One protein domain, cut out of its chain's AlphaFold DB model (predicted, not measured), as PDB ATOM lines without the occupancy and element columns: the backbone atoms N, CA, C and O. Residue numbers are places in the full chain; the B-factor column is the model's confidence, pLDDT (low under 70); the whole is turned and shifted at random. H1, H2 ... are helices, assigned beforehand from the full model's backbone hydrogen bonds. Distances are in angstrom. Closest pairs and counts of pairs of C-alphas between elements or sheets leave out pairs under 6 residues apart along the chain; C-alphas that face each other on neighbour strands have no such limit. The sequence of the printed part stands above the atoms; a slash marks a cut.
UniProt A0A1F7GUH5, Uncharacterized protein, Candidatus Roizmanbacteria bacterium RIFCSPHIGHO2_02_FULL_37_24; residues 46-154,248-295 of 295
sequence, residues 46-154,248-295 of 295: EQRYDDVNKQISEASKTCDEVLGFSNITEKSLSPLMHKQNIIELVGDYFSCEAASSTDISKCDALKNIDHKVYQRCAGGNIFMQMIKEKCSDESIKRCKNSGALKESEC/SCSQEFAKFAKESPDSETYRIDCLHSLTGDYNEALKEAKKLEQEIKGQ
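What this domain is: This is residues 46 to 154 and 248 to 295 of the 295 residues of an uncharacterized protein of Candidatus Roizmanbacteria bacterium RIFCSPHIGHO2_02_FULL_37_24 (UniProt A0A1F7GUH5). Picture a long rod of helices: H1 and H9, running opposite ways, make one end, and H3, H4, H5 and H6, folding back and forth in three helical hairpins, make the other. H2 and H8 pack on each other between these halves, and H7 packs on H3 from the side. The printed part has 157 residues with nine named helices, H1 to H9 in that order, and no named strand; its class is all helix. It is loose, with a radius of gyration of the C-alphas of 20.0 A and spans of 76 by 27 by 22 A.

How they stand to each other: Start at H1, residues 46 to 67: its residues 46 to 56 alone touch H9, residues 278 to 293, closest at C-alphas Tyr 49 and Ala 285, 5.7 A, opposite ways at a tilt of 37 degrees, only just steep. H1 also touches H8, residues 263 to 275, closest at C-alphas Ala 59 and Leu 274, 5.5 A. Next comes H2, residues 74 to 80, which touches residues 270 to 274 of H8 alone, closest at C-alphas Leu 80 and Ser 273, 5.9 A, about perpendicular at 82 degrees. Then find the hub, H3, residues 84 to 101, touching five helices. It forms a hairpin with H4, residues 104 to 110, closest at C-alphas Ala 98 and Ile 104, 5.1 A. H3 touches residues 117 to 125 of H5, residues 115 to 132, the same way at a shallow tilt of 28 degrees, closest at C-alphas Ser 95 and Cys 121, 4.5 A. H5 forms hairpins with H4 and with H6, residues 137 to 146; C-alphas Met 130 and Ser 139, the closest of H5 and H6, are 5.4 A apart. H7, residues 249 to 259, touches residues 93 to 100 of H3 alone, closest at C-alphas Cys 96 and Cys 249, 5.8 A. Every O i to N i+4 pair is within hydrogen-bond range in H1, H3, H5, H6, H7, H8 and H9; H2 has 1 of 3 and H4 0 of 3, beside 2 of 4 and 3 of 4 O i to N i+3 pairs.

Where its parts are: Find C-alpha 46 at (170.433, 165.620, 134.496); from there H1 runs 31.1 A. H3 is 25.5 A long, H5 25.3 A and H9 22.6 A, ending at C-alpha 293, (164.762, 161.263, 142.138).

The domain as a whole: The C-alphas farthest apart, of Asp 137 and Gln 295, are 76.3 A apart. Residues 155 to 247 are not printed; C-alphas 154 and 248 are 28.9 A apart across this cut. Of the links printed whole, H1 to H2 is short and the others are tight. The mean pLDDT of the printed part is 89.0; residue 295 alone is under 70.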
ATOM      1  N   GLU A  46     170.107 166.897 135.128       88.31
ATOM      2  CA  GLU A  46     170.433 165.620 134.496       88.31
ATOM      3  C   GLU A  46     171.742 165.722 133.713       88.31
ATOM      4  O   GLU A  46     172.638 164.921 133.939       88.31
ATOM      5  N   GLN A  47     171.913 166.757 132.882       90.56
ATOM      6  CA  GLN A  47     173.165 166.961 132.142       90.56
ATOM      7  C   GLN A  47     174.362 167.141 133.079       90.56
ATOM      8  O   GLN A  47     175.407 166.537 132.871       90.56
ATOM      9  N   ARG A  48     174.198 167.917 134.158       90.25
ATOM     10  CA  ARG A  48     175.256 168.082 135.166       90.25
ATOM     11  C   ARG A  48     175.572 166.778 135.899       90.25
ATOM     12  O   ARG A  48     176.735 166.512 136.181       90.25
ATOM     13  N   TYR A  49     174.553 165.986 136.228       91.19
ATOM     14  CA  TYR A  49     174.736 164.679 136.856       91.19
ATOM     15  C   TYR A  49     175.511 163.733 135.939       91.19
ATOM     16  O   TYR A  49     176.475 163.107 136.383       91.19
ATOM     17  N   ASP A  50     175.135 163.685 134.660       92.50
ATOM     18  CA  ASP A  50     175.802 162.877 133.644       92.50
ATOM     19  C   ASP A  50     177.264 163.307 133.457       92.50
ATOM     20  O   ASP A  50     178.148 162.451 133.416       92.50
ATOM     21  N   ASP A  51     177.543 164.614 133.424       92.56
ATOM     22  CA  ASP A  51     178.900 165.154 133.290       92.56
ATOM     23  C   ASP A  51     179.797 164.780 134.485       92.56
ATOM     24  O   ASP A  51     180.905 164.266 134.293       92.56
ATOM     25  N   VAL A  52     179.322 164.976 135.724       91.56
ATOM     26  CA  VAL A  52     180.088 164.634 136.940       91.56
ATOM     27  C   VAL A  52     180.311 163.122 137.039       91.56
ATOM     28  O   VAL A  52     181.422 162.669 137.327       91.56
ATOM     29  N   ASN A  53     179.289 162.312 136.754       92.69
ATOM     30  CA  ASN A  53     179.428 160.855 136.752       92.69
ATOM     31  C   ASN A  53     180.393 160.362 135.680       92.69
ATOM     32  O   ASN A  53     181.180 159.447 135.936       92.69
ATOM     33  N   LYS A  54     180.350 160.960 134.488       93.44
ATOM     34  CA  LYS A  54     181.287 160.644 133.416       93.44
ATOM     35  C   LYS A  54     182.718 160.945 133.851       93.44
ATOM     36  O   LYS A  54     183.571 160.074 133.706       93.44
ATOM     37  N   GLN A  55     182.964 162.107 134.458       93.44
ATOM     38  CA  GLN A  55     184.279 162.464 134.995       93.44
ATOM     39  C   GLN A  55     184.771 161.443 136.035       93.44
ATOM     40  O   GLN A  55     185.894 160.951 135.934       93.44
ATOM     41  N   ILE A  56     183.929 161.077 137.010       93.56
ATOM     42  CA  ILE A  56     184.253 160.077 138.043       93.56
ATOM     43  C   ILE A  56     184.550 158.704 137.424       93.56
ATOM     44  O   ILE A  56     185.497 158.022 137.832       93.56
ATOM     45  N   SER A  57     183.752 158.285 136.439       94.50
ATOM     46  CA  SER A  57     183.901 156.995 135.765       94.50
ATOM     47  C   SER A  57     185.188 156.926 134.937       94.50
ATOM     48  O   SER A  57     185.938 155.955 135.052       94.50
ATOM     49  N   GLU A  58     185.491 157.968 134.160       92.56
ATOM     50  CA  GLU A  58     186.721 158.067 133.364       92.56
ATOM     51  C   GLU A  58     187.972 158.134 134.255       92.56
ATOM     52  O   GLU A  58     188.971 157.463 133.970       92.56
ATOM     53  N   ALA A  59     187.903 158.870 135.370       92.44
ATOM     54  CA  ALA A  59     188.969 158.913 136.366       92.44
ATOM     55  C   ALA A  59     189.213 157.537 136.997       92.44
ATOM     56  O   ALA A  59     190.348 157.066 137.037       92.44
ATOM     57  N   SER A  60     188.144 156.855 137.420       92.50
ATOM     58  CA  SER A  60     188.231 155.512 138.007       92.50
ATOM     59  C   SER A  60     188.856 154.513 137.040       92.50
ATOM     60  O   SER A  60     189.772 153.791 137.422       92.50
ATOM     61  N   LYS A  61     188.428 154.528 135.772       91.50
ATOM     62  CA  LYS A  61     188.995 153.672 134.727       91.50
ATOM     63  C   LYS A  61     190.492 153.919 134.540       91.50
ATOM     64  O   LYS A  61     191.264 152.969 134.504       91.50
ATOM     65  N   THR A  62     190.904 155.183 134.456       90.38
ATOM     66  CA  THR A  62     192.323 155.539 134.303       90.38
ATOM     67  C   THR A  62     193.138 155.086 135.518       90.38
ATOM     68  O   THR A  62     194.229 154.545 135.360       90.38
ATOM     69  N   CYS A  63     192.610 155.245 136.735       91.25
ATOM     70  CA  CYS A  63     193.279 154.764 137.944       91.25
ATOM     71  C   CYS A  63     193.379 153.241 138.005       91.25
ATOM     72  O   CYS A  63     194.407 152.726 138.439       91.25
ATOM     73  N   ASP A  64     192.355 152.518 137.552       89.62
ATOM     74  CA  ASP A  64     192.394 151.059 137.467       89.62
ATOM     75  C   ASP A  64     193.424 150.587 136.424       89.62
ATOM     76  O   ASP A  64     194.134 149.617 136.670       89.62
ATOM     77  N   GLU A  65     193.580 151.300 135.302       88.88
ATOM     78  CA  GLU A  65     194.631 151.030 134.307       88.88
ATOM     79  C   GLU A  65     196.042 151.265 134.881       88.88
ATOM     80  O   GLU A  65     196.928 150.419 134.726       88.88
ATOM     81  N   VAL A  66     196.246 152.387 135.583       90.19
ATOM     82  CA  VAL A  66     197.547 152.770 136.161       90.19
ATOM     83  C   VAL A  66     197.936 151.871 137.335       90.19
ATOM     84  O   VAL A  66     199.048 151.349 137.357       90.19
ATOM     85  N   LEU A  67     197.035 151.649 138.294       89.31
ATOM     86  CA  LEU A  67     197.303 150.848 139.498       89.31
ATOM     87  C   LEU A  67     197.146 149.341 139.260       89.31
ATOM     88  O   LEU A  67     197.653 148.534 140.035       89.31
ATOM     89  N   GLY A  68     196.463 148.955 138.183       88.06
ATOM     90  CA  GLY A  68     196.458 147.590 137.664       88.06
ATOM     91  C   GLY A  68     197.685 147.261 136.814       88.06
ATOM     92  O   GLY A  68     197.842 146.112 136.409       88.06
ATOM     93  N   PHE A  69     198.548 148.250 136.540       90.38
ATOM     94  CA  PHE A  69     199.744 148.124 135.704       90.38
ATOM     95  C   PHE A  69     199.458 147.497 134.333       90.38
ATOM     96  O   PHE A  69     200.244 146.711 133.803       90.38
ATOM     97  N   SER A  70     198.316 147.854 133.742       80.50
ATOM     98  CA  SER A  70     197.863 147.335 132.453       80.50
ATOM     99  C   SER A  70     197.865 148.444 131.406       80.50
ATOM    100  O   SER A  70     197.099 149.395 131.523       80.50
ATOM    101  N   ASN A  71     198.685 148.308 130.357       76.88
ATOM    102  CA  ASN A  71     198.738 149.254 129.231       76.88
ATOM    103  C   ASN A  71     198.976 150.722 129.647       76.88
ATOM    104  O   ASN A  71     198.363 151.634 129.097       76.88
ATOM    105  N   ILE A  72     199.887 150.956 130.597       85.75
ATOM    106  CA  ILE A  72     200.269 152.310 131.013       85.75
ATOM    107  C   ILE A  72     200.903 153.061 129.831       85.75
ATOM    108  O   ILE A  72     201.870 152.595 129.226       85.75
ATOM    109  N   THR A  73     200.382 154.250 129.531       82.56
ATOM    110  CA  THR A  73     200.884 155.155 128.485       82.56
ATOM    111  C   THR A  73     201.289 156.510 129.067       82.56
ATOM    112  O   THR A  73     200.869 156.882 130.162       82.56
ATOM    113  N   GLU A  74     202.043 157.313 128.312       80.88
ATOM    114  CA  GLU A  74     202.327 158.710 128.686       80.88
ATOM    115  C   GLU A  74     201.028 159.507 128.916       80.88
ATOM    116  O   GLU A  74     200.929 160.275 129.870       80.88
ATOM    117  N   LYS A  75     199.980 159.251 128.116       84.06
ATOM    118  CA  LYS A  75     198.670 159.904 128.258       84.06
ATOM    119  C   LYS A  75     197.996 159.596 129.599       84.06
ATOM    120  O   LYS A  75     197.401 160.497 130.180       84.06
ATOM    121  N   SER A  76     198.076 158.357 130.088       85.75
ATOM    122  CA  SER A  76     197.511 157.989 131.397       85.75
ATOM    123  C   SER A  76     198.331 158.538 132.570       85.75
ATOM    124  O   SER A  76     197.785 158.738 133.649       85.75
ATOM    125  N   LEU A  77     199.627 158.805 132.369       84.56
ATOM    126  CA  LEU A  77     200.525 159.297 133.421       84.56
ATOM    127  C   LEU A  77     200.613 160.816 133.501       84.56
ATOM    128  O   LEU A  77     200.801 161.349 134.589       84.56
ATOM    129  N   SER A  78     200.469 161.518 132.376       85.69
ATOM    130  CA  SER A  78     200.589 162.977 132.329       85.69
ATOM    131  C   SER A  78     199.702 163.693 133.358       85.69
ATOM    132  O   SER A  78     200.213 164.603 134.005       85.69
ATOM    133  N   PRO A  79     198.434 163.306 133.595       85.31
ATOM    134  CA  PRO A  79     197.613 163.947 134.626       85.31
ATOM    135  C   PRO A  79     198.099 163.687 136.061       85.31
ATOM    136  O   PRO A  79     197.752 164.421 136.981       85.31
ATOM    137  N   LEU A  80     198.897 162.637 136.264       84.25
ATOM    138  CA  LEU A  80     199.355 162.167 137.571       84.25
ATOM    139  C   LEU A  80     200.744 162.711 137.936       84.25
ATOM    140  O   LEU A  80     201.227 162.441 139.032       84.25
ATOM    141  N   MET A  81     201.379 163.498 137.056       79.12
ATOM    142  CA  MET A  81     202.768 163.959 137.214       79.12
ATOM    143  C   MET A  81     203.032 164.734 138.516       79.12
ATOM    144  O   MET A  81     204.165 164.818 138.974       79.12
ATOM    145  N   HIS A  82     201.992 165.299 139.131       80.06
ATOM    146  CA  HIS A  82     202.094 166.053 140.383       80.06
ATOM    147  C   HIS A  82     201.930 165.186 141.642       80.06
ATOM    148  O   HIS A  82     202.026 165.699 142.758       80.06
ATOM    149  N   LYS A  83     201.681 163.879 141.495       86.06
ATOM    150  CA  LYS A  83     201.547 162.925 142.603       86.06
ATOM    151  C   LYS A  83     202.758 162.016 142.685       86.06
ATOM    152  O   LYS A  83     202.776 160.923 142.119       86.06
ATOM    153  N   GLN A  84     203.737 162.458 143.468       82.62
ATOM    154  CA  GLN A  84     205.023 161.780 143.596       82.62
ATOM    155  C   GLN A  84     204.886 160.287 143.929       82.62
ATOM    156  O   GLN A  84     205.518 159.465 143.282       82.62
ATOM    157  N   ASN A  85     203.999 159.921 144.857       84.00
ATOM    158  CA  ASN A  85     203.815 158.530 145.282       84.00
ATOM    159  C   ASN A  85     203.389 157.592 144.136       84.00
ATOM    160  O   ASN A  85     203.843 156.452 144.072       84.00
ATOM    161  N   ILE A  86     202.532 158.064 143.223       88.12
ATOM    162  CA  ILE A  86     202.063 157.261 142.083       88.12
ATOM    163  C   ILE A  86     203.147 157.187 141.016       88.12
ATOM    164  O   ILE A  86     203.411 156.114 140.479       88.12
ATOM    165  N   ILE A  87     203.789 158.318 140.718       89.25
ATOM    166  CA  ILE A  87     204.856 158.367 139.718       89.25
ATOM    167  C   ILE A  87     206.045 157.501 140.145       89.25
ATOM    168  O   ILE A  87     206.611 156.803 139.309       89.25
ATOM    169  N   GLU A  88     206.385 157.473 141.433       89.38
ATOM    170  CA  GLU A  88     207.421 156.584 141.964       89.38
ATOM    171  C   GLU A  88     207.031 155.109 141.842       89.38
ATOM    172  O   GLU A  88     207.819 154.324 141.319       89.38
ATOM    173  N   LEU A  89     205.801 154.744 142.218       90.94
ATOM    174  CA  LEU A  89     205.291 153.377 142.083       90.94
ATOM    175  C   LEU A  89     205.300 152.891 140.620       90.94
ATOM    176  O   LEU A  89     205.730 151.777 140.324       90.94
ATOM    177  N   VAL A  90     204.844 153.735 139.692       91.81
ATOM    178  CA  VAL A  90     204.866 153.446 138.251       91.81
ATOM    179  C   VAL A  90     206.300 153.385 137.721       91.81
ATOM    180  O   VAL A  90     206.620 152.534 136.891       91.81
ATOM    181  N   GLY A  91     207.178 154.266 138.196       92.50
ATOM    182  CA  GLY A  91     208.593 154.263 137.844       92.50
ATOM    183  C   GLY A  91     209.292 152.966 138.234       92.50
ATOM    184  O   GLY A  91     210.058 152.397 137.452       92.50
ATOM    185  N   ASP A  92     208.980 152.457 139.420       93.62
ATOM    186  CA  ASP A  92     209.476 151.174 139.892       93.62
ATOM    187  C   ASP A  92     208.931 150.000 139.055       93.62
ATOM    188  O   ASP A  92     209.680 149.073 138.727       93.62
ATOM    189  N   TYR A  93     207.664 150.061 138.628       95.00
ATOM    190  CA  TYR A  93     207.098 149.086 137.691       95.00
ATOM    191  C   TYR A  93     207.849 149.077 136.351       95.00
ATOM    192  O   TYR A  93     208.286 148.017 135.897       95.00
ATOM    193  N   PHE A  94     208.084 150.243 135.742       94.25
ATOM    194  CA  PHE A  94     208.868 150.322 134.504       94.25
ATOM    195  C   PHE A  94     210.310 149.852 134.694       94.25
ATOM    196  O   PHE A  94     210.882 149.257 133.783       94.25
ATOM    197  N   SER A  95     210.883 150.053 135.884       94.50
ATOM    198  CA  SER A  95     212.209 149.528 136.219       94.50
ATOM    199  C   SER A  95     212.226 148.002 136.161       94.50
ATOM    200  O   SER A  95     213.185 147.426 135.651       94.50
ATOM    201  N   CYS A  96     211.160 147.352 136.634       95.38
ATOM    202  CA  CYS A  96     210.981 145.906 136.538       95.38
ATOM    203  C   CYS A  96     210.773 145.445 135.086       95.38
ATOM    204  O   CYS A  96     211.423 144.497 134.652       95.38
ATOM    205  N   GLU A  97     209.930 146.125 134.303       94.56
ATOM    206  CA  GLU A  97     209.701 145.797 132.884       94.56
ATOM    207  C   GLU A  97     210.986 145.912 132.046       94.56
ATOM    208  O   GLU A  97     211.310 145.026 131.243       94.56
ATOM    209  N   ALA A  98     211.757 146.979 132.273       93.75
ATOM    210  CA  ALA A  98     213.077 147.169 131.682       93.75
ATOM    211  C   ALA A  98     214.046 146.058 132.115       93.75
ATOM    212  O   ALA A  98     214.791 145.535 131.288       93.75
ATOM    213  N   ALA A  99     213.998 145.634 133.381       94.12
ATOM    214  CA  ALA A  99     214.842 144.562 133.900       94.12
ATOM    215  C   ALA A  99     214.502 143.205 133.281       94.12
ATOM    216  O   ALA A  99     215.404 142.471 132.867       94.12
ATOM    217  N   SER A 100     213.209 142.890 133.166       92.75
ATOM    218  CA  SER A 100     212.708 141.666 132.540       92.75
ATOM    219  C   SER A 100     213.173 141.570 131.088       92.75
ATOM    220  O   SER A 100     213.861 140.627 130.706       92.75
ATOM    221  N   SER A 101     212.926 142.607 130.293       90.38
ATOM    222  CA  SER A 101     213.247 142.617 128.860       90.38
ATOM    223  C   SER A 101     214.692 142.996 128.527       90.38
ATOM    224  O   SER A 101     215.117 142.835 127.385       90.38
ATOM    225  N   THR A 102     215.463 143.492 129.502       88.25
ATOM    226  CA  THR A 102     216.775 144.141 129.307       88.25
ATOM    227  C   THR A 102     216.747 145.338 128.343       88.25
ATOM    228  O   THR A 102     217.783 145.746 127.816       88.25
ATOM    229  N   ASP A 103     215.562 145.911 128.128       91.38
ATOM    230  CA  ASP A 103     215.307 147.045 127.246       91.38
ATOM    231  C   ASP A 103     215.010 148.304 128.069       91.38
ATOM    232  O   ASP A 103     213.927 148.480 128.627       91.38
ATOM    233  N   ILE A 104     215.988 149.209 128.135       90.62
ATOM    234  CA  ILE A 104     215.860 150.462 128.885       90.62
ATOM    235  C   ILE A 104     214.844 151.428 128.262       90.62
ATOM    236  O   ILE A 104     214.385 152.326 128.964       90.62
ATOM    237  N   SER A 105     214.448 151.244 126.993       91.38
ATOM    238  CA  SER A 105     213.443 152.109 126.354       91.38
ATOM    239  C   SER A 105     212.064 151.989 127.012       91.38
ATOM    240  O   SER A 105     211.236 152.893 126.918       91.38
ATOM    241  N   LYS A 106     211.832 150.923 127.791       91.88
ATOM    242  CA  LYS A 106     210.660 150.796 128.671       91.88
ATOM    243  C   LYS A 106     210.544 151.945 129.677       91.88
ATOM    244  O   LYS A 106     209.435 152.265 130.090       91.88
ATOM    245  N   CYS A 107     211.652 152.593 130.034       92.00
ATOM    246  CA  CYS A 107     211.663 153.759 130.911       92.00
ATOM    247  C   CYS A 107     211.320 155.075 130.184       92.00
ATOM    248  O   CYS A 107     211.065 156.069 130.860       92.00
ATOM    249  N   ASP A 108     211.304 155.132 128.844       89.94
ATOM    250  CA  ASP A 108     211.221 156.398 128.089       89.94
ATOM    251  C   ASP A 108     209.933 157.186 128.354       89.94
ATOM    252  O   ASP A 108     209.952 158.419 128.333       89.94
ATOM    253  N   ALA A 109     208.839 156.499 128.701       86.19
ATOM    254  CA  ALA A 109     207.582 157.134 129.103       86.19
ATOM    255  C   ALA A 109     207.737 158.060 130.326       86.19
ATOM    256  O   ALA A 109     206.942 158.976 130.514       86.19
ATOM    257  N   LEU A 110     208.766 157.851 131.154       88.19
ATOM    258  CA  LEU A 110     209.045 158.653 132.348       88.19
ATOM    259  C   LEU A 110     209.866 159.907 132.034       88.19
ATOM    260  O   LEU A 110     209.904 160.829 132.846       88.19
ATOM    261  N   LYS A 111     210.523 159.966 130.870       85.94
ATOM    262  CA  LYS A 111     211.517 160.997 130.536       85.94
ATOM    263  C   LYS A 111     210.944 162.415 130.561       85.94
ATOM    264  O   LYS A 111     211.627 163.331 131.013       85.94
ATOM    265  N   ASN A 112     209.698 162.567 130.109       84.50
ATOM    266  CA  ASN A 112     208.972 163.841 130.086       84.50
ATOM    267  C   ASN A 112     208.084 164.058 131.323       84.50
ATOM    268  O   ASN A 112     207.542 165.147 131.488       84.50
ATOM    269  N   ILE A 113     207.921 163.035 132.168       85.94
ATOM    270  CA  ILE A 113     207.060 163.073 133.356       85.94
ATOM    271  C   ILE A 113     207.875 163.479 134.583       85.94
ATOM    272  O   ILE A 113     207.591 164.495 135.208       85.94
ATOM    273  N   ASP A 114     208.916 162.709 134.903       86.81
ATOM    274  CA  ASP A 114     209.847 163.001 135.989       86.81
ATOM    275  C   ASP A 114     211.232 162.452 135.624       86.81
ATOM    276  O   ASP A 114     211.486 161.242 135.622       86.81
ATOM    277  N   HIS A 115     212.156 163.371 135.339       85.38
ATOM    278  CA  HIS A 115     213.513 163.026 134.935       85.38
ATOM    279  C   HIS A 115     214.266 162.206 135.994       85.38
ATOM    280  O   HIS A 115     215.064 161.342 135.635       85.38
ATOM    281  N   LYS A 116     214.007 162.427 137.289       86.25
ATOM    282  CA  LYS A 116     214.666 161.669 138.363       86.25
ATOM    283  C   LYS A 116     214.172 160.229 138.397       86.25
ATOM    284  O   LYS A 116     214.962 159.312 138.610       86.25
ATOM    285  N   VAL A 117     212.878 160.020 138.168       89.25
ATOM    286  CA  VAL A 117     212.280 158.679 138.115       89.25
ATOM    287  C   VAL A 117     212.731 157.938 136.854       89.25
ATOM    288  O   VAL A 117     213.105 156.769 136.937       89.25
ATOM    289  N   TYR A 118     212.832 158.634 135.717       90.06
ATOM    290  CA  TYR A 118     213.479 158.105 134.512       90.06
ATOM    291  C   TYR A 118     214.926 157.662 134.777       90.06
ATOM    292  O   TYR A 118     215.283 156.526 134.464       90.06
ATOM    293  N   GLN A 119     215.751 158.523 135.387       87.44
ATOM    294  CA  GLN A 119     217.146 158.200 135.708       87.44
ATOM    295  C   GLN A 119     217.253 156.994 136.644       87.44
ATOM    296  O   GLN A 119     218.100 156.130 136.431       87.44
ATOM    297  N   ARG A 120     216.365 156.887 137.639       86.19
ATOM    298  CA  ARG A 120     216.302 155.726 138.538       86.19
ATOM    299  C   ARG A 120     215.998 154.436 137.771       86.19
ATOM    300  O   ARG A 120     216.695 153.443 137.962       86.19
ATOM    301  N   CYS A 121     215.012 154.477 136.876       92.31
ATOM    302  CA  CYS A 121     214.602 153.338 136.057       92.31
ATOM    303  C   CYS A 121     215.703 152.887 135.094       92.31
ATOM    304  O   CYS A 121     216.161 151.741 135.145       92.31
ATOM    305  N   ALA A 122     216.169 153.797 134.238       91.94
ATOM    306  CA  ALA A 122     217.146 153.480 133.206       91.94
ATOM    307  C   ALA A 122     218.529 153.210 133.815       91.94
ATOM    308  O   ALA A 122     219.149 152.186 133.526       91.94
ATOM    309  N   GLY A 123     218.989 154.076 134.722       89.00
ATOM    310  CA  GLY A 123     220.279 153.945 135.393       89.00
ATOM    311  C   GLY A 123     220.385 152.688 136.248       89.00
ATOM    312  O   GLY A 123     221.397 151.987 136.204       89.00
ATOM    313  N   GLY A 124     219.315 152.334 136.966       87.69
ATOM    314  CA  GLY A 124     219.263 151.107 137.756       87.69
ATOM    315  C   GLY A 124     219.428 149.838 136.913       87.69
ATOM    316  O   GLY A 124     220.122 148.910 137.340       87.69
ATOM    317  N   ASN A 125     218.841 149.820 135.712       92.25
ATOM    318  CA  ASN A 125     218.924 148.712 134.761       92.25
ATOM    319  C   ASN A 125     220.278 148.617 134.056       92.25
ATOM    320  O   ASN A 125     220.843 147.526 133.967       92.25
ATOM    321  N   ILE A 126     220.829 149.754 133.628       91.31
ATOM    322  CA  ILE A 126     222.179 149.831 133.056       91.31
ATOM    323  C   ILE A 126     223.202 149.301 134.056       91.31
ATOM    324  O   ILE A 126     224.049 148.487 133.698       91.31
ATOM    325  N   PHE A 127     223.084 149.696 135.324       88.50
ATOM    326  CA  PHE A 127     223.961 149.200 136.376       88.50
ATOM    327  C   PHE A 127     223.911 147.669 136.505       88.50
ATOM    328  O   PHE A 127     224.953 147.016 136.532       88.50
ATOM    329  N   MET A 128     222.713 147.071 136.531       91.81
ATOM    330  CA  MET A 128     222.582 145.609 136.594       91.81
ATOM    331  C   MET A 128     223.172 144.923 135.354       91.81
ATOM    332  O   MET A 128     223.844 143.900 135.491       91.81
ATOM    333  N   GLN A 129     222.984 145.491 134.158       92.19
ATOM    334  CA  GLN A 129     223.614 144.992 132.928       92.19
ATOM    335  C   GLN A 129     225.139 145.044 133.000       92.19
ATOM    336  O   GLN A 129     225.781 144.035 132.719       92.19
ATOM    337  N   MET A 130     225.716 146.165 133.441       91.19
ATOM    338  CA  MET A 130     227.164 146.297 133.609       91.19
ATOM    339  C   MET A 130     227.713 145.210 134.536       91.19
ATOM    340  O   MET A 130     228.651 144.510 134.163       91.19
ATOM    341  N   ILE A 131     227.094 144.988 135.701       91.94
ATOM    342  CA  ILE A 131     227.513 143.914 136.615       91.94
ATOM    343  C   ILE A 131     227.361 142.536 135.957       91.94
ATOM    344  O   ILE A 131     228.286 141.725 136.001       91.94
ATOM    345  N   LYS A 132     226.232 142.255 135.299       92.75
ATOM    346  CA  LYS A 132     225.993 140.964 134.633       92.75
ATOM    347  C   LYS A 132     227.039 140.654 133.562       92.75
ATOM    348  O   LYS A 132     227.462 139.507 133.423       92.75
ATOM    349  N   GLU A 133     227.457 141.674 132.828       92.25
ATOM    350  CA  GLU A 133     228.433 141.595 131.741       92.25
ATOM    351  C   GLU A 133     229.872 141.812 132.219       92.25
ATOM    352  O   GLU A 133     230.770 141.996 131.395       92.25
ATOM    353  N   LYS A 134     230.096 141.794 133.543       91.06
ATOM    354  CA  LYS A 134     231.401 142.002 134.186       91.06
ATOM    355  C   LYS A 134     232.105 143.268 133.698       91.06
ATOM    356  O   LYS A 134     233.326 143.306 133.595       91.06
ATOM    357  N   CYS A 135     231.312 144.280 133.373       89.38
ATOM    358  CA  CYS A 135     231.757 145.573 132.897       89.38
ATOM    359  C   CYS A 135     232.694 145.528 131.690       89.38
ATOM    360  O   CYS A 135     233.698 146.234 131.648       89.38
ATOM    361  N   SER A 136     232.353 144.709 130.696       90.88
ATOM    362  CA  SER A 136     232.986 144.786 129.375       90.88
ATOM    363  C   SER A 136     233.013 146.221 128.832       90.88
ATOM    364  O   SER A 136     232.113 147.021 129.120       90.88
ATOM    365  N   ASP A 137     233.999 146.528 127.988       89.81
ATOM    366  CA  ASP A 137     234.102 147.822 127.305       89.81
ATOM    367  C   ASP A 137     232.801 148.173 126.566       89.81
ATOM    368  O   ASP A 137     232.357 149.324 126.577       89.81
ATOM    369  N   GLU A 138     232.128 147.179 125.974       91.31
ATOM    370  CA  GLU A 138     230.827 147.350 125.333       91.31
ATOM    371  C   GLU A 138     229.741 147.795 126.316       91.31
ATOM    372  O   GLU A 138     228.961 148.697 125.995       91.31
ATOM    373  N   SER A 139     229.681 147.202 127.509       90.50
ATOM    374  CA  SER A 139     228.700 147.566 128.537       90.50
ATOM    375  C   SER A 139     228.918 148.990 129.066       90.50
ATOM    376  O   SER A 139     227.965 149.765 129.173       90.50
ATOM    377  N   ILE A 140     230.178 149.381 129.285       89.44
ATOM    378  CA  ILE A 140     230.560 150.735 129.701       89.44
ATOM    379  C   ILE A 140     230.216 151.739 128.599       89.44
ATOM    380  O   ILE A 140     229.615 152.784 128.857       89.44
ATOM    381  N   LYS A 141     230.531 151.411 127.342       90.31
ATOM    382  CA  LYS A 141     230.186 152.246 126.189       90.31
ATOM    383  C   LYS A 141     228.672 152.420 126.051       90.31
ATOM    384  O   LYS A 141     228.214 153.532 125.794       90.31
ATOM    385  N   ARG A 142     227.883 151.358 126.257       89.06
ATOM    386  CA  ARG A 142     226.413 151.442 126.285       89.06
ATOM    387  C   ARG A 142     225.914 152.352 127.403       89.06
ATOM    388  O   ARG A 142     225.055 153.188 127.135       89.06
ATOM    389  N   CYS A 143     226.482 152.242 128.604       89.44
ATOM    390  CA  CYS A 143     226.155 153.129 129.719       89.44
ATOM    391  C   CYS A 143     226.355 154.598 129.331       89.44
ATOM    392  O   CYS A 143     225.404 155.379 129.385       89.44
ATOM    393  N   LYS A 144     227.547 154.952 128.833       89.25
ATOM    394  CA  LYS A 144     227.876 156.329 128.431       89.25
ATOM    395  C   LYS A 144     226.946 156.860 127.340       89.25
ATOM    396  O   LYS A 144     226.500 158.002 127.404       89.25
ATOM    397  N   ASN A 145     226.611 156.020 126.363       89.62
ATOM    398  CA  ASN A 145     225.763 156.407 125.236       89.62
ATOM    399  C   ASN A 145     224.278 156.548 125.598       89.62
ATOM    400  O   ASN A 145     223.543 157.205 124.867       89.62
ATOM    401  N   SER A 146     223.826 155.934 126.694       85.12
ATOM    402  CA  SER A 146     222.418 155.988 127.107       85.12
ATOM    403  C   SER A 146     221.962 157.391 127.527       85.12
ATOM    404  O   SER A 146     220.777 157.709 127.438       85.12
ATOM    405  N   GLY A 147     222.883 158.215 128.045       82.69
ATOM    406  CA  GLY A 147     222.569 159.501 128.675       82.69
ATOM    407  C   GLY A 147     221.695 159.402 129.936       82.69
ATOM    408  O   GLY A 147     221.266 160.431 130.454       82.69
ATOM    409  N   ALA A 148     221.403 158.192 130.428       82.12
ATOM    410  CA  ALA A 148     220.636 157.976 131.654       82.12
ATOM    411  C   ALA A 148     221.492 158.155 132.915       82.12
ATOM    412  O   ALA A 148     220.970 158.546 133.955       82.12
ATOM    413  N   LEU A 149     222.794 157.890 132.796       80.38
ATOM    414  CA  LEU A 149     223.802 158.080 133.831       80.38
ATOM    415  C   LEU A 149     224.837 159.109 133.366       80.38
ATOM    416  O   LEU A 149     225.079 159.271 132.167       80.38
ATOM    417  N   LYS A 150     225.454 159.812 134.316       80.81
ATOM    418  CA  LYS A 150     226.614 160.667 134.054       80.81
ATOM    419  C   LYS A 150     227.778 159.800 133.591       80.81
ATOM    420  O   LYS A 150     227.929 158.660 134.016       80.81
ATOM    421  N   GLU A 151     228.670 160.366 132.787       77.81
ATOM    422  CA  GLU A 151     229.837 159.619 132.310       77.81
ATOM    423  C   GLU A 151     230.706 159.081 133.459       77.81
ATOM    424  O   GLU A 151     231.217 157.967 133.365       77.81
ATOM    425  N   SER A 152     230.811 159.832 134.560       74.06
ATOM    426  CA  SER A 152     231.516 159.406 135.774       74.06
ATOM    427  C   SER A 152     230.892 158.190 136.459       74.06
ATOM    428  O   SER A 152     231.583 157.473 137.169       74.06
ATOM    429  N   GLU A 153     229.594 157.963 136.263       76.12
ATOM    430  CA  GLU A 153     228.851 156.833 136.833       76.12
ATOM    431  C   GLU A 153     228.992 155.575 135.962       76.12
ATOM    432  O   GLU A 153     228.742 154.463 136.419       76.12
ATOM    433  N   CYS A 154     229.441 155.747 134.719       81.50
ATOM    434  CA  CYS A 154     229.780 154.688 133.778       81.50
ATOM    435  C   CYS A 154     231.283 154.357 133.838       81.50
ATOM    436  O   CYS A 154     231.953 154.339 132.799       81.50
ATOM    437  N   SER A 248     206.570 138.037 136.000       92.00
ATOM    438  CA  SER A 248     205.557 139.000 135.549       92.00
ATOM    439  C   SER A 248     205.539 140.240 136.444       92.00
ATOM    440  O   SER A 248     204.961 140.230 137.531       92.00
ATOM    441  N   CYS A 249     206.142 141.335 135.975       93.75
ATOM    442  CA  CYS A 249     206.172 142.589 136.728       93.75
ATOM    443  C   CYS A 249     204.771 143.162 136.956       93.75
ATOM    444  O   CYS A 249     204.486 143.615 138.057       93.75
ATOM    445  N   SER A 250     203.878 143.100 135.963       92.50
ATOM    446  CA  SER A 250     202.511 143.623 136.099       92.50
ATOM    447  C   SER A 250     201.714 142.902 137.188       92.50
ATOM    448  O   SER A 250     201.094 143.556 138.021       92.50
ATOM    449  N   GLN A 251     201.778 141.568 137.244       92.69
ATOM    450  CA  GLN A 251     201.095 140.786 138.280       92.69
ATOM    451  C   GLN A 251     201.643 141.088 139.679       92.69
ATOM    452  O   GLN A 251     200.873 141.307 140.615       92.69
ATOM    453  N   GLU A 252     202.966 141.128 139.823       93.44
ATOM    454  CA  GLU A 252     203.621 141.326 141.117       93.44
ATOM    455  C   GLU A 252     203.469 142.762 141.633       93.44
ATOM    456  O   GLU A 252     203.222 142.963 142.823       93.44
ATOM    457  N   PHE A 253     203.524 143.766 140.753       93.50
ATOM    458  CA  PHE A 253     203.258 145.154 141.132       93.50
ATOM    459  C   PHE A 253     201.779 145.400 141.430       93.50
ATOM    460  O   PHE A 253     201.482 146.082 142.408       93.50
ATOM    461  N   ALA A 254     200.844 144.804 140.680       90.81
ATOM    462  CA  ALA A 254     199.416 144.898 140.998       90.81
ATOM    463  C   ALA A 254     199.110 144.288 142.376       90.81
ATOM    464  O   ALA A 254     198.357 144.861 143.167       90.81
ATOM    465  N   LYS A 255     199.739 143.151 142.697       92.06
ATOM    466  CA  LYS A 255     199.662 142.543 144.028       92.06
ATOM    467  C   LYS A 255     200.251 143.466 145.098       92.06
ATOM    468  O   LYS A 255     199.578 143.746 146.087       92.06
ATOM    469  N   PHE A 256     201.464 143.975 144.882       91.44
ATOM    470  CA  PHE A 256     202.132 144.895 145.804       91.44
ATOM    471  C   PHE A 256     201.303 146.155 146.072       91.44
ATOM    472  O   PHE A 256     201.071 146.490 147.229       91.44
ATOM    473  N   ALA A 257     200.809 146.823 145.029       88.75
ATOM    474  CA  ALA A 257     200.003 148.031 145.164       88.75
ATOM    475  C   ALA A 257     198.717 147.770 145.958       88.75
ATOM    476  O   ALA A 257     198.341 148.593 146.783       88.75
ATOM    477  N   LYS A 258     198.083 146.606 145.758       89.12
ATOM    478  CA  LYS A 258     196.859 146.218 146.467       89.12
ATOM    479  C   LYS A 258     197.095 145.870 147.939       89.12
ATOM    480  O   LYS A 258     196.247 146.192 148.769       89.12
ATOM    481  N   GLU A 259     198.197 145.189 148.245       90.62
ATOM    482  CA  GLU A 259     198.538 144.698 149.591       90.62
ATOM    483  C   GLU A 259     199.328 145.720 150.429       90.62
ATOM    484  O   GLU A 259     199.452 145.554 151.644       90.62
ATOM    485  N   SER A 260     199.858 146.775 149.802       87.25
ATOM    486  CA  SER A 260     200.599 147.840 150.478       87.25
ATOM    487  C   SER A 260     199.718 148.591 151.489       87.25
ATOM    488  O   SER A 260     198.551 148.867 151.196       87.25
ATOM    489  N   PRO A 261     200.269 149.025 152.641       87.00
ATOM    490  CA  PRO A 261     199.596 149.970 153.535       87.00
ATOM    491  C   PRO A 261     199.138 151.259 152.834       87.00
ATOM    492  O   PRO A 261     198.174 151.883 153.269       87.00
ATOM    493  N   ASP A 262     199.801 151.627 151.734       87.94
ATOM    494  CA  ASP A 262     199.512 152.827 150.946       87.94
ATOM    495  C   ASP A 262     198.488 152.590 149.817       87.94
ATOM    496  O   ASP A 262     198.198 153.509 149.056       87.94
ATOM    497  N   SER A 263     197.915 151.385 149.701       88.56
ATOM    498  CA  SER A 263     196.968 150.985 148.639       88.56
ATOM    499  C   SER A 263     195.823 151.985 148.439       88.56
ATOM    500  O   SER A 263     195.593 152.481 147.332       88.56
ATOM    501  N   GLU A 264     195.150 152.357 149.532       89.50
ATOM    502  CA  GLU A 264     194.052 153.329 149.489       89.50
ATOM    503  C   GLU A 264     194.562 154.734 149.141       89.50
ATOM    504  O   GLU A 264     193.940 155.444 148.352       89.50
ATOM    505  N   THR A 265     195.734 155.115 149.661       90.19
ATOM    506  CA  THR A 265     196.382 156.395 149.349       90.19
ATOM    507  C   THR A 265     196.659 156.514 147.855       90.19
ATOM    508  O   THR A 265     196.304 157.528 147.261       90.19
ATOM    509  N   TYR A 266     197.214 155.477 147.217       89.94
ATOM    510  CA  TYR A 266     197.466 155.478 145.773       89.94
ATOM    511  C   TYR A 266     196.181 155.682 144.971       89.94
ATOM    512  O   TYR A 266     196.158 156.473 144.025       89.94
ATOM    513  N   ARG A 267     195.100 154.993 145.355       90.81
ATOM    514  CA  ARG A 267     193.809 155.109 144.672       90.81
ATOM    515  C   ARG A 267     193.213 156.504 144.827       90.81
ATOM    516  O   ARG A 267     192.824 157.109 143.829       90.81
ATOM    517  N   ILE A 268     193.169 157.022 146.050       89.31
ATOM    518  CA  ILE A 268     192.623 158.349 146.352       89.31
ATOM    519  C   ILE A 268     193.446 159.441 145.657       89.31
ATOM    520  O   ILE A 268     192.869 160.289 144.977       89.31
ATOM    521  N   ASP A 269     194.778 159.405 145.748       90.06
ATOM    522  CA  ASP A 269     195.637 160.394 145.087       90.06
ATOM    523  C   ASP A 269     195.461 160.388 143.567       90.06
ATOM    524  O   ASP A 269     195.474 161.453 142.940       90.06
ATOM    525  N   CYS A 270     195.260 159.209 142.977       91.62
ATOM    526  CA  CYS A 270     195.014 159.079 141.550       91.62
ATOM    527  C   CYS A 270     193.690 159.748 141.167       91.62
ATOM    528  O   CYS A 270     193.658 160.604 140.282       91.62
ATOM    529  N   LEU A 271     192.614 159.420 141.887       92.88
ATOM    530  CA  LEU A 271     191.283 159.967 141.637       92.88
ATOM    531  C   LEU A 271     191.267 161.489 141.795       92.88
ATOM    532  O   LEU A 271     190.835 162.185 140.882       92.88
ATOM    533  N   HIS A 272     191.833 162.015 142.885       90.94
ATOM    534  CA  HIS A 272     191.959 163.460 143.091       90.94
ATOM    535  C   HIS A 272     192.736 164.152 141.967       90.94
ATOM    536  O   HIS A 272     192.388 165.255 141.567       90.94
ATOM    537  N   SER A 273     193.762 163.519 141.404       88.31
ATOM    538  CA  SER A 273     194.523 164.135 140.305       88.31
ATOM    539  C   SER A 273     193.718 164.267 139.019       88.31
ATOM    540  O   SER A 273     193.941 165.191 138.243       88.31
ATOM    541  N   LEU A 274     192.778 163.350 138.796       90.12
ATOM    542  CA  LEU A 274     191.967 163.301 137.584       90.12
ATOM    543  C   LEU A 274     190.661 164.090 137.715       90.12
ATOM    544  O   LEU A 274     190.144 164.588 136.717       90.12
ATOM    545  N   THR A 275     190.130 164.224 138.932       89.31
ATOM    546  CA  THR A 275     188.866 164.929 139.190       89.31
ATOM    547  C   THR A 275     189.037 166.278 139.894       89.31
ATOM    548  O   THR A 275     188.056 166.999 140.051       89.31
ATOM    549  N   GLY A 276     190.247 166.631 140.340       85.00
ATOM    550  CA  GLY A 276     190.516 167.774 141.219       85.00
ATOM    551  C   GLY A 276     190.229 167.433 142.685       85.00
ATOM    552  O   GLY A 276     191.120 167.035 143.439       85.00
ATOM    553  N   ASP A 277     188.964 167.541 143.093       88.19
ATOM    554  CA  ASP A 277     188.499 167.025 144.382       88.19
ATOM    555  C   ASP A 277     187.484 165.904 144.164       88.19
ATOM    556  O   ASP A 277     186.310 166.119 143.859       88.19
ATOM    557  N   TYR A 278     187.962 164.669 144.304       91.06
ATOM    558  CA  TYR A 278     187.142 163.477 144.131       91.06
ATOM    559  C   TYR A 278     185.990 163.397 145.141       91.06
ATOM    560  O   TYR A 278     184.888 162.958 144.803       91.06
ATOM    561  N   ASN A 279     186.211 163.858 146.374       91.56
ATOM    562  CA  ASN A 279     185.191 163.823 147.416       91.56
ATOM    563  C   ASN A 279     184.096 164.860 147.153       91.56
ATOM    564  O   ASN A 279     182.916 164.573 147.380       91.56
ATOM    565  N   GLU A 280     184.460 166.042 146.651       92.38
ATOM    566  CA  GLU A 280     183.484 167.048 146.225       92.38
ATOM    567  C   GLU A 280     182.678 166.575 145.015       92.38
ATOM    568  O   GLU A 280     181.448 166.642 145.061       92.38
ATOM    569  N   ALA A 281     183.331 166.000 143.999       90.38
ATOM    570  CA  ALA A 281     182.652 165.435 142.833       90.38
ATOM    571  C   ALA A 281     181.647 164.338 143.234       90.38
ATOM    572  O   ALA A 281     180.488 164.356 142.816       90.38
ATOM    573  N   LEU A 282     182.039 163.418 144.126       92.00
ATOM    574  CA  LEU A 282     181.136 162.396 144.671       92.00
ATOM    575  C   LEU A 282     179.952 162.999 145.434       92.00
ATOM    576  O   LEU A 282     178.830 162.488 145.361       92.00
ATOM    577  N   LYS A 283     180.194 164.054 146.215       93.75
ATOM    578  CA  LYS A 283     179.149 164.735 146.983       93.75
ATOM    579  C   LYS A 283     178.167 165.450 146.058       93.75
ATOM    580  O   LYS A 283     176.963 165.398 146.312       93.75
ATOM    581  N   GLU A 284     178.661 166.079 144.996       92.12
ATOM    582  CA  GLU A 284     177.835 166.719 143.974       92.12
ATOM    583  C   GLU A 284     176.984 165.692 143.222       92.12
ATOM    584  O   GLU A 284     175.766 165.863 143.162       92.12
ATOM    585  N   ALA A 285     177.578 164.590 142.752       91.56
ATOM    586  CA  ALA A 285     176.851 163.516 142.074       91.56
ATOM    587  C   ALA A 285     175.702 162.967 142.936       91.56
ATOM    588  O   ALA A 285     174.562 162.884 142.478       91.56
ATOM    589  N   LYS A 286     175.968 162.671 144.218       92.94
ATOM    590  CA  LYS A 286     174.945 162.193 145.169       92.94
ATOM    591  C   LYS A 286     173.829 163.210 145.390       92.94
ATOM    592  O   LYS A 286     172.664 162.832 145.487       92.94
ATOM    593  N   LYS A 287     174.174 164.497 145.493       93.06
ATOM    594  CA  LYS A 287     173.191 165.571 145.662       93.06
ATOM    595  C   LYS A 287     172.297 165.693 144.426       93.06
ATOM    596  O   LYS A 287     171.079 165.730 144.570       93.06
ATOM    597  N   LEU A 288     172.885 165.722 143.231       92.12
ATOM    598  CA  LEU A 288     172.142 165.804 141.971       92.12
ATOM    599  C   LEU A 288     171.222 164.589 141.783       92.12
ATOM    600  O   LEU A 288     170.058 164.764 141.441       92.12
ATOM    601  N   GLU A 289     171.690 163.381 142.105       92.06
ATOM    602  CA  GLU A 289     170.875 162.162 142.051       92.06
ATOM    603  C   GLU A 289     169.635 162.243 142.955       92.06
ATOM    604  O   GLU A 289     168.533 161.876 142.543       92.06
ATOM    605  N   GLN A 290     169.798 162.730 144.191       92.00
ATOM    606  CA  GLN A 290     168.685 162.918 145.126       92.00
ATOM    607  C   GLN A 290     167.690 163.964 144.623       92.00
ATOM    608  O   GLN A 290     166.482 163.769 144.749       92.00
ATOM    609  N   GLU A 291     168.185 165.058 144.042       88.81
ATOM    610  CA  GLU A 291     167.339 166.111 143.483       88.81
ATOM    611  C   GLU A 291     166.550 165.644 142.255       88.81
ATOM    612  O   GLU A 291     165.410 166.066 142.104       88.81
ATOM    613  N   ILE A 292     167.122 164.776 141.414       89.94
ATOM    614  CA  ILE A 292     166.448 164.196 140.239       89.94
ATOM    615  C   ILE A 292     165.394 163.165 140.670       89.94
ATOM    616  O   ILE A 292     164.286 163.169 140.153       89.94
ATOM    617  N   LYS A 293     165.705 162.291 141.643       86.38
ATOM    618  CA  LYS A 293     164.762 161.263 142.138       86.38
ATOM    619  C   LYS A 293     163.611 161.824 142.980       86.38
ATOM    620  O   LYS A 293     162.628 161.122 143.200       86.38
ATOM    621  N   GLY A 294     163.773 163.030 143.525       75.94
ATOM    622  CA  GLY A 294     162.755 163.734 144.307       75.94
ATOM    623  C   GLY A 294     161.811 164.614 143.479       75.94
ATOM    624  O   GLY A 294     160.952 165.267 144.074       75.94
ATOM    625  N   GLN A 295     161.995 164.662 142.154       57.09
ATOM    626  CA  GLN A 295     161.122 165.319 141.173       57.09
ATOM    627  C   GLN A 295     160.192 164.302 140.508       57.09
ATOM    628  O   GLN A 295     159.059 164.713 140.175       57.09
TER     629      GLN A 295